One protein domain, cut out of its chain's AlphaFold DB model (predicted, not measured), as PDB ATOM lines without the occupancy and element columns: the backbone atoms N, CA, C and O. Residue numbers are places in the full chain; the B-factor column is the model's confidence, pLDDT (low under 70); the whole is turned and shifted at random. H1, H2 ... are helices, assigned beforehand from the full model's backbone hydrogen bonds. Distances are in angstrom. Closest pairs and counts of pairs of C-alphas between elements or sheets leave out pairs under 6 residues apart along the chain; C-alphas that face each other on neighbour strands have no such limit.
ATOM      1  N   TYR A  40     -33.776-109.703  31.834       94.75
ATOM      2  CA  TYR A  40     -33.086-109.133  30.686       94.75
ATOM      3  C   TYR A  40     -31.585-109.442  30.735       94.75
ATOM      4  O   TYR A  40     -31.030-109.926  29.751       94.75
ATOM      5  N   GLU A  41     -30.945-109.273  31.889       93.88
ATOM      6  CA  GLU A  41     -29.544-109.612  32.118       93.88
ATOM      7  C   GLU A  41     -29.298-111.114  32.012       93.88
ATOM      8  O   GLU A  41     -28.321-111.525  31.384       93.88
ATOM      9  N   VAL A  42     -30.213-111.954  32.511       93.62
ATOM     10  CA  VAL A  42     -30.139-113.410  32.296       93.62
ATOM     11  C   VAL A  42     -30.166-113.741  30.803       93.62
ATOM     12  O   VAL A  42     -29.336-114.517  30.322       93.62
ATOM     13  N   ALA A  43     -31.089-113.143  30.045       92.88
ATOM     14  CA  ALA A  43     -31.151-113.343  28.601       92.88
ATOM     15  C   ALA A  43     -29.857-112.871  27.920       92.88
ATOM     16  O   ALA A  43     -29.272-113.617  27.136       92.88
ATOM     17  N   ARG A  44     -29.352-111.684  28.281       94.56
ATOM     18  CA  ARG A  44     -28.102-111.130  27.754       94.56
ATOM     19  C   ARG A  44     -26.922-112.071  27.998       94.56
ATOM     20  O   ARG A  44     -26.220-112.384  27.040       94.56
ATOM     21  N   LYS A  45     -26.734-112.562  29.228       92.19
ATOM     22  CA  LYS A  45     -25.665-113.513  29.596       92.19
ATOM     23  C   LYS A  45     -25.774-114.833  28.825       92.19
ATOM     24  O   LYS A  45     -24.774-115.324  28.307       92.19
ATOM     25  N   ASN A  46     -26.985-115.369  28.666       90.31
ATOM     26  CA  ASN A  46     -27.219-116.600  27.899       90.31
ATOM     27  C   ASN A  46     -26.962-116.423  26.393       90.31
ATOM     28  O   ASN A  46     -26.527-117.357  25.722       90.31
ATOM     29  N   THR A  47     -27.223-115.227  25.861       92.88
ATOM     30  CA  THR A  47     -26.977-114.879  24.449       92.88
ATOM     31  C   THR A  47     -25.597-114.278  24.194       92.88
ATOM     32  O   THR A  47     -25.298-113.873  23.069       92.88
ATOM     33  N   GLU A  48     -24.742-114.201  25.212       95.69
ATOM     34  CA  GLU A  48     -23.420-113.615  25.067       95.69
ATOM     35  C   GLU A  48     -22.612-114.401  24.029       95.69
ATOM     36  O   GLU A  48     -22.501-115.627  24.086       95.69
ATOM     37  N   PHE A  49     -22.006-113.684  23.079       94.62
ATOM     38  CA  PHE A  49     -21.265-114.292  21.975       94.62
ATOM     39  C   PHE A  49     -20.176-115.262  22.449       94.62
ATOM     40  O   PHE A  49     -19.999-116.320  21.849       94.62
ATOM     41  N   GLN A  50     -19.456-114.928  23.525       92.25
ATOM     42  CA  GLN A  50     -18.399-115.793  24.055       92.25
ATOM     43  C   GLN A  50     -18.969-117.083  24.647       92.25
ATOM     44  O   GLN A  50     -18.444-118.162  24.374       92.25
ATOM     45  N   THR A  51     -20.080-116.985  25.380       93.00
ATOM     46  CA  THR A  51     -20.809-118.131  25.936       93.00
ATOM     47  C   THR A  51     -21.328-119.035  24.821       93.00
ATOM     48  O   THR A  51     -21.033-120.227  24.812       93.00
ATOM     49  N   LEU A  52     -22.007-118.471  23.818       93.56
ATOM     50  CA  LEU A  52     -22.496-119.225  22.658       93.56
ATOM     51  C   LEU A  52     -21.359-119.882  21.868       93.56
ATOM     52  O   LEU A  52     -21.468-121.035  21.456       93.56
ATOM     53  N   ARG A  53     -20.243-119.171  21.679       93.44
ATOM     54  CA  ARG A  53     -19.059-119.697  20.996       93.44
ATOM     55  C   ARG A  53     -18.434-120.853  21.766       93.44
ATOM     56  O   ARG A  53     -18.062-121.848  21.152       93.44
ATOM     57  N   MET A  54     -18.318-120.738  23.086       92.62
ATOM     58  CA  MET A  54     -17.817-121.814  23.936       92.62
ATOM     59  C   MET A  54     -18.728-123.041  23.844       92.62
ATOM     60  O   MET A  54     -18.230-124.133  23.580       92.62
ATOM     61  N   LEU A  55     -20.045-122.849  23.961       91.56
ATOM     62  CA  LEU A  55     -21.036-123.916  23.815       91.56
ATOM     63  C   LEU A  55     -20.920-124.613  22.453       91.56
ATOM     64  O   LEU A  55     -20.915-125.837  22.396       91.56
ATOM     65  N   ALA A  56     -20.727-123.867  21.364       89.56
ATOM     66  CA  ALA A  56     -20.551-124.445  20.031       89.56
ATOM     67  C   ALA A  56     -19.301-125.340  19.895       89.56
ATOM     68  O   ALA A  56     -19.271-126.216  19.030       89.56
ATOM     69  N   PHE A  57     -18.266-125.130  20.716       89.88
ATOM     70  CA  PHE A  57     -17.062-125.966  20.716       89.88
ATOM     71  C   PHE A  57     -17.131-127.141  21.690       89.88
ATOM     72  O   PHE A  57     -16.474-128.154  21.450       89.88
ATOM     73  N   THR A  58     -17.861-127.001  22.796       92.88
ATOM     74  CA  THR A  58     -17.887-128.001  23.872       92.88
ATOM     75  C   THR A  58     -19.062-128.961  23.770       92.88
ATOM     76  O   THR A  58     -18.938-130.100  24.224       92.88
ATOM     77  N   LEU A  59     -20.185-128.545  23.175       90.44
ATOM     78  CA  LEU A  59     -21.345-129.416  23.045       90.44
ATOM     79  C   LEU A  59     -21.090-130.493  21.982       90.44
ATOM     80  O   LEU A  59     -20.712-130.177  20.847       90.44
ATOM     81  N   PRO A  60     -21.313-131.776  22.317       86.94
ATOM     82  CA  PRO A  60     -21.293-132.832  21.323       86.94
ATOM     83  C   PRO A  60     -22.461-132.639  20.355       86.94
ATOM     84  O   PRO A  60     -23.573-132.303  20.761       86.94
ATOM     85  N   LYS A  61     -22.205-132.892  19.071       86.38
ATOM     86  CA  LYS A  61     -23.241-132.822  18.040       86.38
ATOM     87  C   LYS A  61     -24.286-133.911  18.245       86.38
ATOM     88  O   LYS A  61     -23.925-135.079  18.418       86.38
ATOM     89  N   ASP A  62     -25.557-133.546  18.133       89.50
ATOM     90  CA  ASP A  62     -26.657-134.513  18.141       89.50
ATOM     91  C   ASP A  62     -26.650-135.364  16.850       89.50
ATOM     92  O   ASP A  62     -26.118-134.976  15.805       89.50
ATOM     93  N   GLY A  63     -27.265-136.546  16.893       88.50
ATOM     94  CA  GLY A  63     -27.433-137.429  15.741       88.50
ATOM     95  C   GLY A  63     -28.114-136.734  14.558       88.50
ATOM     96  O   GLY A  63     -27.686-136.918  13.416       88.50
ATOM     97  N   ARG A  64     -29.110-135.875  14.814       89.94
ATOM     98  CA  ARG A  64     -29.776-135.076  13.768       89.94
ATOM     99  C   ARG A  64     -28.840-134.054  13.129       89.94
ATOM    100  O   ARG A  64     -28.833-133.907  11.909       89.94
ATOM    101  N   GLU A  65     -28.018-133.382  13.928       88.44
ATOM    102  CA  GLU A  65     -27.030-132.419  13.430       88.44
ATOM    103  C   GLU A  65     -25.957-133.108  12.586       88.44
ATOM    104  O   GLU A  65     -25.576-132.614  11.523       88.44
ATOM    105  N   ASN A  66     -25.508-134.287  13.020       88.94
ATOM    106  CA  ASN A  66     -24.562-135.102  12.264       88.94
ATOM    107  C   ASN A  66     -25.159-135.586  10.939       88.94
ATOM    108  O   ASN A  66     -24.491-135.514   9.905       88.94
ATOM    109  N   GLN A  67     -26.421-136.022  10.937       92.25
ATOM    110  CA  GLN A  67     -27.123-136.400   9.712       92.25
ATOM    111  C   GLN A  67     -27.246-135.210   8.751       92.25
ATOM    112  O   GLN A  67     -26.953-135.358   7.565       92.25
ATOM    113  N   GLY A  68     -27.617-134.027   9.250       92.62
ATOM    114  CA  GLY A  68     -27.686-132.806   8.444       92.62
ATOM    115  C   GLY A  68     -26.329-132.411   7.857       92.62
ATOM    116  O   GLY A  68     -26.230-132.103   6.669       92.62
ATOM    117  N   ALA A  69     -25.255-132.498   8.649       90.12
ATOM    118  CA  ALA A  69     -23.894-132.247   8.176       90.12
ATOM    119  C   ALA A  69     -23.470-133.241   7.082       90.12
ATOM    120  O   ALA A  69     -22.876-132.846   6.075       90.12
ATOM    121  N   PHE A  70     -23.810-134.522   7.243       92.12
ATOM    122  CA  PHE A  70     -23.543-135.548   6.240       92.12
ATOM    123  C   PHE A  70     -24.329-135.310   4.945       92.12
ATOM    124  O   PHE A  70     -23.754-135.354   3.859       92.12
ATOM    125  N   GLN A  71     -25.625-135.005   5.048       94.00
ATOM    126  CA  GLN A  71     -26.463-134.674   3.894       94.00
ATOM    127  C   GLN A  71     -25.926-133.455   3.146       94.00
ATOM    128  O   GLN A  71     -25.832-133.495   1.923       94.00
ATOM    129  N   LYS A  72     -25.492-132.414   3.863       91.44
ATOM    130  CA  LYS A  72     -24.854-131.243   3.255       91.44
ATOM    131  C   LYS A  72     -23.605-131.623   2.461       91.44
ATOM    132  O   LYS A  72     -23.499-131.258   1.298       91.44
ATOM    133  N   MET A  73     -22.725-132.450   3.033       88.94
ATOM    134  CA  MET A  73     -21.548-132.950   2.316       88.94
ATOM    135  C   MET A  73     -21.927-133.746   1.054       88.94
ATOM    136  O   MET A  73     -21.244-133.659   0.035       88.94
ATOM    137  N   MET A  74     -22.999-134.540   1.108       89.44
ATOM    138  CA  MET A  74     -23.496-135.288  -0.052       89.44
ATOM    139  C   MET A  74     -24.078-134.367  -1.129       89.44
ATOM    140  O   MET A  74     -23.827-134.596  -2.313       89.44
ATOM    141  N   ILE A  75     -24.804-133.317  -0.742       89.50
ATOM    142  CA  ILE A  75     -25.337-132.298  -1.659       89.50
ATOM    143  C   ILE A  75     -24.191-131.547  -2.339       89.50
ATOM    144  O   ILE A  75     -24.183-131.450  -3.563       89.50
ATOM    145  N   ASP A  76     -23.191-131.103  -1.576       86.44
ATOM    146  CA  ASP A  76     -22.028-130.390  -2.113       86.44
ATOM    147  C   ASP A  76     -21.277-131.246  -3.144       86.44
ATOM    148  O   ASP A  76     -20.863-130.753  -4.190       86.44
ATOM    149  N   LYS A  77     -21.148-132.556  -2.894       84.94
ATOM    150  CA  LYS A  77     -20.589-133.507  -3.870       84.94
ATOM    151  C   LYS A  77     -21.483-133.679  -5.096       84.94
ATOM    152  O   LYS A  77     -20.973-133.775  -6.208       84.94
ATOM    153  N   SER A  78     -22.797-133.726  -4.892       85.12
ATOM    154  CA  SER A  78     -23.782-133.904  -5.964       85.12
ATOM    155  C   SER A  78     -23.860-132.688  -6.884       85.12
ATOM    156  O   SER A  78     -24.097-132.854  -8.073       85.12
ATOM    157  N   TYR A  79     -23.597-131.482  -6.374       82.75
ATOM    158  CA  TYR A  79     -23.530-130.260  -7.182       82.75
ATOM    159  C   TYR A  79     -22.481-130.355  -8.304       82.75
ATOM    160  O   TYR A  79     -22.684-129.839  -9.399       82.75
TER     161      TYR A  79
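This is residues 40 to 79 of the 111 residues of an uncharacterized protein of Bacteroidetes bacterium OLB11 (UniProt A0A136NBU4). Three helices follow one another end to end in a long, open arch with no core: H1 and H2 make one limb, H3 makes the other, and residues 59 to 62 join the two limbs at the bend. No helix packs on another. The printed part has 40 residues with three named helices, in the order H1, H2, H3, and no named strand; its class is all helix. It is extended, with a radius of gyration of the C-alphas of 15.0 A and spans of 45 by 19 by 14 A.

H1 is residues 40 to 46, 9.9 A from first to last C-alpha, and begins with C-alpha 40 at (-33.086, -109.133, 30.686). H2 is residues 49 to 58, 14.2 A long, and ends with C-alpha 58 at (-17.887, -128.001, 23.872). H3, the longest helix, is residues 63 to 79, 24.3 A long, and runs from C-alpha 63 at (-27.433, -137.429, 15.741) to C-alpha 79 at (-23.530, -130.260, -7.182).

H1 and H2 are close but not clearly touching, with 2 pairs of C-alphas within 8 A. Their closest C-alphas, those of Asn 46 and Leu 52, are 7.5 A apart. They run the same way at a shallow tilt of 34 degrees, only just short of steep. H2 and H3 are apart, and H1 and H3 are apart. In H1, H2 and H3 every O i to N i+4 pair is within hydrogen-bond range.

The two C-alphas farthest apart, those of Glu 41 and Ser 78, are 45.5 A from each other. Residues 40 to 60, 62 to 68 and 70 to 79 stand free. The links from H1 to H2 and from H2 to H3 are tight, with 2 and 4 residues. The printed part has no cut. The mean pLDDT of the printed part is 90.8, and no printed residue is under 70.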